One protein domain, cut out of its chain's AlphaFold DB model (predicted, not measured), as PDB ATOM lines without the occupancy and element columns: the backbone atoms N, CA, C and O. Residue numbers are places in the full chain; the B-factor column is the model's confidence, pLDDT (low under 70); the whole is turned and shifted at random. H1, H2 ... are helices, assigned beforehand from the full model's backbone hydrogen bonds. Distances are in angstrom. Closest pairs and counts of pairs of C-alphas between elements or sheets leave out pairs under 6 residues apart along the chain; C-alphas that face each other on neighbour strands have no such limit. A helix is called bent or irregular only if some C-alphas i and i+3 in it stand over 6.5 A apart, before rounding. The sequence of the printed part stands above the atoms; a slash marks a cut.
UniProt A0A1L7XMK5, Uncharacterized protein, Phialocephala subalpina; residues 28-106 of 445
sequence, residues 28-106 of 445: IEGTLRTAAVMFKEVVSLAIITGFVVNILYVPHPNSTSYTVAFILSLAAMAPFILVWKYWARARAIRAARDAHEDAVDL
ATOM      1  N   ILE A  28     152.318 115.130  94.733       53.94
ATOM      2  CA  ILE A  28     151.372 115.596  93.711       53.94
ATOM      3  C   ILE A  28     151.979 116.757  92.914       53.94
ATOM      4  O   ILE A  28     151.468 117.078  91.864       53.94
ATOM      5  N   GLU A  29     153.127 117.331  93.279       57.19
ATOM      6  CA  GLU A  29     153.733 118.447  92.531       57.19
ATOM      7  C   GLU A  29     153.936 118.163  91.022       57.19
ATOM      8  O   GLU A  29     153.774 119.060  90.194       57.19
ATOM      9  N   GLY A  30     154.196 116.904  90.643       53.44
ATOM     10  CA  GLY A  30     154.258 116.483  89.238       53.44
ATOM     11  C   GLY A  30     152.896 116.497  88.534       53.44
ATOM     12  O   GLY A  30     152.781 117.039  87.439       53.44
ATOM     13  N   THR A  31     151.859 115.955  89.175       54.72
ATOM     14  CA  THR A  31     150.479 115.906  88.658       54.72
ATOM     15  C   THR A  31     149.747 117.240  88.781       54.72
ATOM     16  O   THR A  31     148.960 117.575  87.908       54.72
ATOM     17  N   LEU A  32     150.030 118.037  89.811       56.31
ATOM     18  CA  LEU A  32     149.531 119.399  90.004       56.31
ATOM     19  C   LEU A  32     150.140 120.356  88.991       56.31
ATOM     20  O   LEU A  32     149.456 121.284  88.593       56.31
ATOM     21  N   ARG A  33     151.381 120.151  88.524       63.56
ATOM     22  CA  ARG A  33     151.921 120.970  87.427       63.56
ATOM     23  C   ARG A  33     151.208 120.695  86.112       63.56
ATOM     24  O   ARG A  33     150.808 121.646  85.451       63.56
ATOM     25  N   THR A  34     151.007 119.433  85.738       59.94
ATOM     26  CA  THR A  34     150.230 119.101  84.531       59.94
ATOM     27  C   THR A  34     148.764 119.495  84.674       59.94
ATOM     28  O   THR A  34     148.206 120.069  83.743       59.94
ATOM     29  N   ALA A  35     148.164 119.286  85.845       58.47
ATOM     30  CA  ALA A  35     146.802 119.723  86.124       58.47
ATOM     31  C   ALA A  35     146.683 121.251  86.122       58.47
ATOM     32  O   ALA A  35     145.734 121.757  85.553       58.47
ATOM     33  N   ALA A  36     147.645 122.004  86.657       65.62
ATOM     34  CA  ALA A  36     147.624 123.468  86.629       65.62
ATOM     35  C   ALA A  36     147.806 124.034  85.213       65.62
ATOM     36  O   ALA A  36     147.270 125.099  84.907       65.62
ATOM     37  N   VAL A  37     148.540 123.334  84.340       68.88
ATOM     38  CA  VAL A  37     148.638 123.691  82.916       68.88
ATOM     39  C   VAL A  37     147.294 123.452  82.224       68.88
ATOM     40  O   VAL A  37     146.773 124.368  81.598       68.88
ATOM     41  N   MET A  38     146.685 122.281  82.431       62.81
ATOM     42  CA  MET A  38     145.364 121.945  81.883       62.81
ATOM     43  C   MET A  38     144.259 122.859  82.441       62.81
ATOM     44  O   MET A  38     143.383 123.303  81.709       62.81
ATOM     45  N   PHE A  39     144.322 123.210  83.725       69.00
ATOM     46  CA  PHE A  39     143.328 124.046  84.396       69.00
ATOM     47  C   PHE A  39     143.344 125.479  83.866       69.00
ATOM     48  O   PHE A  39     142.291 126.079  83.694       69.00
ATOM     49  N   LYS A  40     144.522 126.028  83.542       76.00
ATOM     50  CA  LYS A  40     144.610 127.347  82.899       76.00
ATOM     51  C   LYS A  40     143.954 127.355  81.522       76.00
ATOM     52  O   LYS A  40     143.264 128.318  81.199       76.00
ATOM     53  N   GLU A  41     144.136 126.292  80.744       74.44
ATOM     54  CA  GLU A  41     143.491 126.160  79.435       74.44
ATOM     55  C   GLU A  41     141.969 126.037  79.584       74.44
ATOM     56  O   GLU A  41     141.237 126.792  78.946       74.44
ATOM     57  N   VAL A  42     141.489 125.194  80.503       70.88
ATOM     58  CA  VAL A  42     140.051 124.992  80.757       70.88
ATOM     59  C   VAL A  42     139.377 126.253  81.301       70.88
ATOM     60  O   VAL A  42     138.300 126.609  80.834       70.88
ATOM     61  N   VAL A  43     140.006 126.976  82.231       75.06
ATOM     62  CA  VAL A  43     139.468 128.246  82.749       75.06
ATOM     63  C   VAL A  43     139.427 129.303  81.651       75.06
ATOM     64  O   VAL A  43     138.432 130.012  81.532       75.06
ATOM     65  N   SER A  44     140.464 129.388  80.811       81.94
ATOM     66  CA  SER A  44     140.450 130.320  79.679       81.94
ATOM     67  C   SER A  44     139.333 129.987  78.688       81.94
ATOM     68  O   SER A  44     138.628 130.889  78.245       81.94
ATOM     69  N   LEU A  45     139.106 128.698  78.417       78.50
ATOM     70  CA  LEU A  45     138.034 128.239  77.543       78.50
ATOM     71  C   LEU A  45     136.662 128.556  78.146       78.50
ATOM     72  O   LEU A  45     135.811 129.088  77.450       78.50
ATOM     73  N   ALA A  46     136.461 128.304  79.441       73.12
ATOM     74  CA  ALA A  46     135.206 128.594  80.131       73.12
ATOM     75  C   ALA A  46     134.867 130.093  80.126       73.12
ATOM     76  O   ALA A  46     133.710 130.454  79.925       73.12
ATOM     77  N   ILE A  47     135.867 130.968  80.279       81.38
ATOM     78  CA  ILE A  47     135.682 132.424  80.190       81.38
ATOM     79  C   ILE A  47     135.312 132.834  78.760       81.38
ATOM     80  O   ILE A  47     134.382 133.615  78.577       81.38
ATOM     81  N   ILE A  48     135.994 132.289  77.746       84.19
ATOM     82  CA  ILE A  48     135.697 132.579  76.335       84.19
ATOM     83  C   ILE A  48     134.285 132.099  75.981       84.19
ATOM     84  O   ILE A  48     133.507 132.863  75.417       84.19
ATOM     85  N   THR A  49     133.920 130.875  76.359       77.19
ATOM     86  CA  THR A  49     132.583 130.318  76.116       77.19
ATOM     87  C   THR A  49     131.511 131.108  76.860       77.19
ATOM     88  O   THR A  49     130.491 131.439  76.268       77.19
ATOM     89  N   GLY A  50     131.753 131.478  78.121       79.88
ATOM     90  CA  GLY A  50     130.850 132.336  78.889       79.88
ATOM     91  C   GLY A  50     130.641 133.695  78.223       79.88
ATOM     92  O   GLY A  50     129.516 134.181  78.155       79.88
ATOM     93  N   PHE A  51     131.697 134.271  77.646       81.19
ATOM     94  CA  PHE A  51     131.613 135.527  76.905       81.19
ATOM     95  C   PHE A  51     130.813 135.384  75.600       81.19
ATOM     96  O   PHE A  51     129.962 136.221  75.308       81.19
ATOM     97  N   VAL A  52     131.025 134.298  74.847       82.19
ATOM     98  CA  VAL A  52     130.277 134.005  73.613       82.19
ATOM     99  C   VAL A  52     128.792 133.777  73.906       82.19
ATOM    100  O   VAL A  52     127.942 134.358  73.235       82.19
ATOM    101  N   VAL A  53     128.465 132.992  74.935       77.12
ATOM    102  CA  VAL A  53     127.076 132.752  75.361       77.12
ATOM    103  C   VAL A  53     126.422 134.057  75.819       77.12
ATOM    104  O   VAL A  53     125.286 134.331  75.444       77.12
ATOM    105  N   ASN A  54     127.139 134.912  76.550       78.44
ATOM    106  CA  ASN A  54     126.607 136.204  76.978       78.44
ATOM    107  C   ASN A  54     126.264 137.117  75.786       78.44
ATOM    108  O   ASN A  54     125.226 137.769  75.801       78.44
ATOM    109  N   ILE A  55     127.081 137.117  74.727       77.06
ATOM    110  CA  ILE A  55     126.801 137.883  73.501       77.06
ATOM    111  C   ILE A  55     125.596 137.320  72.737       77.06
ATOM    112  O   ILE A  55     124.815 138.091  72.184       77.06
ATOM    113  N   LEU A  56     125.446 135.994  72.676       76.94
ATOM    114  CA  LEU A  56     124.376 135.357  71.901       76.94
ATOM    115  C   LEU A  56     123.007 135.438  72.583       76.94
ATOM    116  O   LEU A  56     121.996 135.551  71.894       76.94
ATOM    117  N   TYR A  57     122.966 135.363  73.915       77.38
ATOM    118  CA  TYR A  57     121.714 135.216  74.661       77.38
ATOM    119  C   TYR A  57     121.239 136.489  75.364       77.38
ATOM    120  O   TYR A  57     120.074 136.546  75.759       77.38
ATOM    121  N   VAL A  58     122.083 137.516  75.522       78.75
ATOM    122  CA  VAL A  58     121.649 138.795  76.098       78.75
ATOM    123  C   VAL A  58     121.246 139.748  74.969       78.75
ATOM    124  O   VAL A  58     122.102 140.172  74.192       78.75
ATOM    125  N   PRO A  59     119.956 140.121  74.855       73.50
ATOM    126  CA  PRO A  59     119.506 141.059  73.839       73.50
ATOM    127  C   PRO A  59     120.124 142.433  74.108       73.50
ATOM    128  O   PRO A  59     119.742 143.149  75.034       73.50
ATOM    129  N   HIS A  60     121.112 142.800  73.299       72.88
ATOM    130  CA  HIS A  60     121.671 144.140  73.292       72.88
ATOM    131  C   HIS A  60     120.959 144.984  72.233       72.88
ATOM    132  O   HIS A  60     120.789 144.520  71.105       72.88
ATOM    133  N   PRO A  61     120.593 146.240  72.550       80.94
ATOM    134  CA  PRO A  61     119.898 147.130  71.617       80.94
ATOM    135  C   PRO A  61     120.723 147.460  70.360       80.94
ATOM    136  O   PRO A  61     120.217 148.098  69.445       80.94
ATOM    137  N   ASN A  62     121.990 147.032  70.302       83.12
ATOM    138  CA  ASN A  62     122.853 147.171  69.139       83.12
ATOM    139  C   ASN A  62     123.860 146.004  69.082       83.12
ATOM    140  O   ASN A  62     125.043 146.154  69.382       83.12
ATOM    141  N   SER A  63     123.370 144.800  68.781       80.31
ATOM    142  CA  SER A  63     124.185 143.573  68.739       80.31
ATOM    143  C   SER A  63     125.369 143.680  67.770       80.31
ATOM    144  O   SER A  63     126.465 143.218  68.081       80.31
ATOM    145  N   THR A  64     125.186 144.374  66.645       82.31
ATOM    146  CA  THR A  64     126.200 144.568  65.599       82.31
ATOM    147  C   THR A  64     127.444 145.297  66.097       82.31
ATOM    148  O   THR A  64     128.557 144.861  65.802       82.31
ATOM    149  N   SER A  65     127.302 146.361  66.893       78.94
ATOM    150  CA  SER A  65     128.459 147.105  67.416       78.94
ATOM    151  C   SER A  65     129.280 146.266  68.398       78.94
ATOM    152  O   SER A  65     130.512 146.321  68.380       78.94
ATOM    153  N   TYR A  66     128.616 145.424  69.192       77.75
ATOM    154  CA  TYR A  66     129.265 144.513  70.132       77.75
ATOM    155  C   TYR A  66     130.019 143.392  69.411       77.75
ATOM    156  O   TYR A  66     131.158 143.084  69.762       77.75
ATOM    157  N   THR A  67     129.423 142.814  68.363       82.12
ATOM    158  CA  THR A  67     130.083 141.787  67.548       82.12
ATOM    159  C   THR A  67     131.300 142.356  66.821       82.12
ATOM    160  O   THR A  67     132.357 141.729  66.824       82.12
ATOM    161  N   VAL A  68     131.197 143.565  66.258       81.44
ATOM    162  CA  VAL A  68     132.320 144.237  65.582       81.44
ATOM    163  C   VAL A  68     133.452 144.542  66.564       81.44
ATOM    164  O   VAL A  68     134.608 144.236  66.271       81.44
ATOM    165  N   ALA A  69     133.142 145.071  67.752       80.94
ATOM    166  CA  ALA A  69     134.138 145.315  68.794       80.94
ATOM    167  C   ALA A  69     134.817 144.014  69.262       80.94
ATOM    168  O   ALA A  69     136.035 143.979  69.445       80.94
ATOM    169  N   PHE A  70     134.055 142.926  69.399       81.94
ATOM    170  CA  PHE A  70     134.595 141.619  69.767       81.94
ATOM    171  C   PHE A  70     135.523 141.050  68.689       81.94
ATOM    172  O   PHE A  70     136.644 140.645  69.003       81.94
ATOM    173  N   ILE A  71     135.116 141.078  67.417       85.69
ATOM    174  CA  ILE A  71     135.949 140.610  66.300       85.69
ATOM    175  C   ILE A  71     137.227 141.448  66.191       85.69
ATOM    176  O   ILE A  71     138.308 140.881  66.045       85.69
ATOM    177  N   LEU A  72     137.137 142.775  66.338       83.88
ATOM    178  CA  LEU A  72     138.310 143.655  66.383       83.88
ATOM    179  C   LEU A  72     139.243 143.305  67.546       83.88
ATOM    180  O   LEU A  72     140.459 143.278  67.363       83.88
ATOM    181  N   SER A  73     138.697 142.972  68.720       79.50
ATOM    182  CA  SER A  73     139.505 142.549  69.869       79.50
ATOM    183  C   SER A  73     140.220 141.214  69.626       79.50
ATOM    184  O   SER A  73     141.398 141.080  69.965       79.50
ATOM    185  N   LEU A  74     139.561 140.250  68.969       84.44
ATOM    186  CA  LEU A  74     140.168 138.976  68.577       84.44
ATOM    187  C   LEU A  74     141.250 139.173  67.515       84.44
ATOM    188  O   LEU A  74     142.331 138.599  67.635       84.44
ATOM    189  N   ALA A  75     140.991 140.016  66.513       86.69
ATOM    190  CA  ALA A  75     141.959 140.349  65.473       86.69
ATOM    191  C   ALA A  75     143.202 141.041  66.059       86.69
ATOM    192  O   ALA A  75     144.324 140.711  65.677       86.69
ATOM    193  N   ALA A  76     143.022 141.930  67.040       86.25
ATOM    194  CA  ALA A  76     144.121 142.581  67.750       86.25
ATOM    195  C   ALA A  76     144.919 141.610  68.645       86.25
ATOM    196  O   ALA A  76     146.138 141.733  68.761       86.25
ATOM    197  N   MET A  77     144.259 140.616  69.253       80.69
ATOM    198  CA  MET A  77     144.900 139.600  70.104       80.69
ATOM    199  C   MET A  77     145.581 138.469  69.318       80.69
ATOM    200  O   MET A  77     146.546 137.877  69.807       80.69
ATOM    201  N   ALA A  78     145.119 138.161  68.105       87.38
ATOM    202  CA  ALA A  78     145.657 137.092  67.264       87.38
ATOM    203  C   ALA A  78     147.191 137.138  67.076       87.38
ATOM    204  O   ALA A  78     147.839 136.114  67.335       87.38
ATOM    205  N   PRO A  79     147.823 138.276  66.707       88.25
ATOM    206  CA  PRO A  79     149.278 138.331  66.575       88.25
ATOM    207  C   PRO A  79     149.989 138.085  67.911       88.25
ATOM    208  O   PRO A  79     151.023 137.417  67.939       88.25
ATOM    209  N   PHE A  80     149.417 138.535  69.032       84.56
ATOM    210  CA  PHE A  80     149.998 138.318  70.356       84.56
ATOM    211  C   PHE A  80     149.994 136.834  70.745       84.56
ATOM    212  O   PHE A  80     151.004 136.310  71.217       84.56
ATOM    213  N   ILE A  81     148.895 136.122  70.477       84.94
ATOM    214  CA  ILE A  81     148.778 134.680  70.736       84.94
ATOM    215  C   ILE A  81     149.768 133.885  69.873       84.94
ATOM    216  O   ILE A  81     150.405 132.948  70.365       84.94
ATOM    217  N   LEU A  82     149.936 134.263  68.602       86.19
ATOM    218  CA  LEU A  82     150.894 133.620  67.699       86.19
ATOM    219  C   LEU A  82     152.340 133.832  68.161       86.19
ATOM    220  O   LEU A  82     153.095 132.861  68.259       86.19
ATOM    221  N   VAL A  83     152.709 135.064  68.522       90.06
ATOM    222  CA  VAL A  83     154.040 135.382  69.065       90.06
ATOM    223  C   VAL A  83     154.286 134.629  70.371       90.06
ATOM    224  O   VAL A  83     155.350 134.034  70.547       90.06
ATOM    225  N   TRP A  84     153.292 134.571  71.261       87.31
ATOM    226  CA  TRP A  84     153.390 133.835  72.518       87.31
ATOM    227  C   TRP A  84     153.612 132.336  72.295       87.31
ATOM    228  O   TRP A  84     154.503 131.741  72.903       87.31
ATOM    229  N   LYS A  85     152.855 131.717  71.379       89.12
ATOM    230  CA  LYS A  85     153.039 130.306  71.004       89.12
ATOM    231  C   LYS A  85     154.415 130.051  70.400       89.12
ATOM    232  O   LYS A  85     155.039 129.038  70.728       89.12
ATOM    233  N   TYR A  86     154.902 130.955  69.553       92.50
ATOM    234  CA  TYR A  86     156.233 130.846  68.967       92.50
ATOM    235  C   TYR A  86     157.326 130.920  70.042       92.50
ATOM    236  O   TYR A  86     158.205 130.060  70.098       92.50
ATOM    237  N   TRP A  87     157.220 131.874  70.968       89.75
ATOM    238  CA  TRP A  87     158.148 132.020  72.090       89.75
ATOM    239  C   TRP A  87     158.127 130.826  73.044       89.75
ATOM    240  O   TRP A  87     159.183 130.370  73.487       89.75
ATOM    241  N   ALA A  88     156.947 130.282  73.340       87.12
ATOM    242  CA  ALA A  88     156.814 129.093  74.174       87.12
ATOM    243  C   ALA A  88     157.502 127.875  73.533       87.12
ATOM    244  O   ALA A  88     158.264 127.176  74.206       87.12
ATOM    245  N   ARG A  89     157.310 127.658  72.224       89.44
ATOM    246  CA  ARG A  89     158.004 126.594  71.477       89.44
ATOM    247  C   ARG A  89     159.513 126.817  71.433       89.44
ATOM    248  O   ARG A  89     160.263 125.880  71.686       89.44
ATOM    249  N   ALA A  90     159.962 128.047  71.189       89.94
ATOM    250  CA  ALA A  90     161.384 128.378  71.180       89.94
ATOM    251  C   ALA A  90     162.052 128.088  72.538       89.94
ATOM    252  O   ALA A  90     163.148 127.530  72.578       89.94
ATOM    253  N   ARG A  91     161.384 128.397  73.658       90.81
ATOM    254  CA  ARG A  91     161.875 128.049  75.003       90.81
ATOM    255  C   ARG A  91     161.921 126.542  75.241       90.81
ATOM    256  O   ARG A  91     162.892 126.066  75.816       90.81
ATOM    257  N   ALA A  92     160.915 125.797  74.782       89.25
ATOM    258  CA  ALA A  92     160.899 124.341  74.910       89.25
ATOM    259  C   ALA A  92     162.056 123.680  74.141       89.25
ATOM    260  O   ALA A  92     162.685 122.761  74.657       89.25
ATOM    261  N   ILE A  93     162.379 124.184  72.944       90.25
ATOM    262  CA  ILE A  93     163.514 123.698  72.147       90.25
ATOM    263  C   ILE A  93     164.846 124.003  72.845       90.25
ATOM    264  O   ILE A  93     165.703 123.127  72.911       90.25
ATOM    265  N   ARG A  94     165.015 125.210  73.409       90.00
ATOM    266  CA  ARG A  94     166.227 125.563  74.174       90.00
ATOM    267  C   ARG A  94     166.406 124.665  75.397       90.00
ATOM    268  O   ARG A  94     167.448 124.047  75.535       90.00
ATOM    269  N   ALA A  95     165.351 124.480  76.191       89.81
ATOM    270  CA  ALA A  95     165.397 123.592  77.351       89.81
ATOM    271  C   ALA A  95     165.715 122.129  76.979       89.81
ATOM    272  O   ALA A  95     166.389 121.430  77.731       89.81
ATOM    273  N   ALA A  96     165.242 121.654  75.821       88.44
ATOM    274  CA  ALA A  96     165.574 120.320  75.326       88.44
ATOM    275  C   ALA A  96     167.041 120.197  74.885       88.44
ATOM    276  O   ALA A  96     167.631 119.130  75.046       88.44
ATOM    277  N   ARG A  97     167.626 121.273  74.341       87.31
ATOM    278  CA  ARG A  97     169.041 121.323  73.966       87.31
ATOM    279  C   ARG A  97     169.943 121.308  75.198       87.31
ATOM    280  O   ARG A  97     170.836 120.471  75.256       87.31
ATOM    281  N   ASP A  98     169.646 122.140  76.191       89.19
ATOM    282  CA  ASP A  98     170.428 122.214  77.432       89.19
ATOM    283  C   ASP A  98     170.431 120.850  78.155       89.19
ATOM    284  O   ASP A  98     171.472 120.347  78.567       89.19
ATOM    285  N   ALA A  99     169.281 120.162  78.186       85.31
ATOM    286  CA  ALA A  99     169.178 118.817  78.758       85.31
ATOM    287  C   ALA A  99     169.982 117.742  77.995       85.31
ATOM    288  O   ALA A  99     170.317 116.703  78.568       85.31
ATOM    289  N   HIS A 100     170.257 117.945  76.702       83.69
ATOM    290  CA  HIS A 100     171.106 117.043  75.926       83.69
ATOM    291  C   HIS A 100     172.591 117.298  76.210       83.69
ATOM    292  O   HIS A 100     173.357 116.338  76.282       83.69
ATOM    293  N   GLU A 101     173.013 118.553  76.369       81.62
ATOM    294  CA  GLU A 101     174.407 118.897  76.686       81.62
ATOM    295  C   GLU A 101     174.801 118.336  78.069       81.62
ATOM    296  O   GLU A 101     175.794 117.612  78.168       81.62
ATOM    297  N   ASP A 102     173.932 118.463  79.079       76.75
ATOM    298  CA  ASP A 102     174.131 117.850  80.407       76.75
ATOM    299  C   ASP A 102     174.244 116.312  80.359       76.75
ATOM    300  O   ASP A 102     174.971 115.687  81.137       76.75
ATOM    301  N   ALA A 103     173.513 115.667  79.442       73.00
ATOM    302  CA  ALA A 103     173.560 114.216  79.286       73.00
ATOM    303  C   ALA A 103     174.873 113.737  78.647       73.00
ATOM    304  O   ALA A 103     175.323 112.630  78.948       73.00
ATOM    305  N   VAL A 104     175.488 114.545  77.779       73.00
ATOM    306  CA  VAL A 104     176.760 114.211  77.122       73.00
ATOM    307  C   VAL A 104     177.923 114.328  78.113       73.00
ATOM    308  O   VAL A 104     178.741 113.409  78.184       73.00
ATOM    309  N   ASP A 105     177.945 115.355  78.963       66.31
ATOM    310  CA  ASP A 105     179.004 115.540  79.970       66.31
ATOM    311  C   ASP A 105     179.029 114.427  81.038       66.31
ATOM    312  O   ASP A 105     180.092 114.018  81.524       66.31
ATOM    313  N   LEU A 106     177.870 113.842  81.357       66.81
ATOM    314  CA  LEU A 106     177.775 112.685  82.256       66.81
ATOM    315  C   LEU A 106     178.336 111.390  81.644       66.81
ATOM    316  O   LEU A 106     178.823 110.527  82.377       66.81
TER     317      LEU A 106
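AT A GLANCE: This is residues 28 to 106 of the 445 residues of an uncharacterized protein of Phialocephala subalpina (UniProt A0A1L7XMK5). The model is a wide, open helical hairpin: a long helix, H1, a tight turn, and a longer bent helix, H2, that runs back with a gap between the two limbs. They meet only near the turn, and the second arm of H2, H2b, runs on beyond the first residues of H1. The printed part has 79 residues with two named helices, H1 then H2, and no named strand; the class is all helix. It is extended, with a radius of gyration of the C-alphas of 19.8 A and spans of 68 by 31 by 9 A.

IN THESE COORDINATES: H1 is residues 29 to 57, 40.3 A from C-alpha 29 at (153.733, 118.447, 92.531) to C-alpha 57 at (121.714, 135.216, 74.661). H2, residues 63 to 106, was assigned as one helix by its hydrogen bonds but is bent: C-alphas 76 and 79 are 6.8 A apart. Its arms are H2a, residues 63 to 76, 20.0 A long, and H2b, residues 79 to 106, 41.4 A long, ending at C-alpha 106 at (177.775, 112.685, 82.256).

HOW THE PARTS SIT: H1 and H2a form a helical hairpin and run opposite ways at a shallow tilt of 33 degrees, only just short of steep. They only just touch, with 3 pairs of C-alphas within 8 A; the closest C-alphas, those of Ile 55 and Tyr 66, are 7.8 A apart. H1 touches with residue 55 alone, H2a with residues 63 to 67 alone. H2a and H2b stand at a shallow tilt of 32 degrees. H1 and H2b are apart. In H1, H2a and H2b every O i to N i+4 pair is within hydrogen-bond range.

THE WHOLE: The C-alphas farthest apart, those of Pro 61 and Leu 106, are 68.2 A apart. Residues 28 to 50, 57 to 62 and 71 to 106 stand free. The printed part has no cut, and the link from H1 to H2 is tight. Mean pLDDT of the printed part is 78.7; residues 28 to 39 and 105 to 106 are under 70.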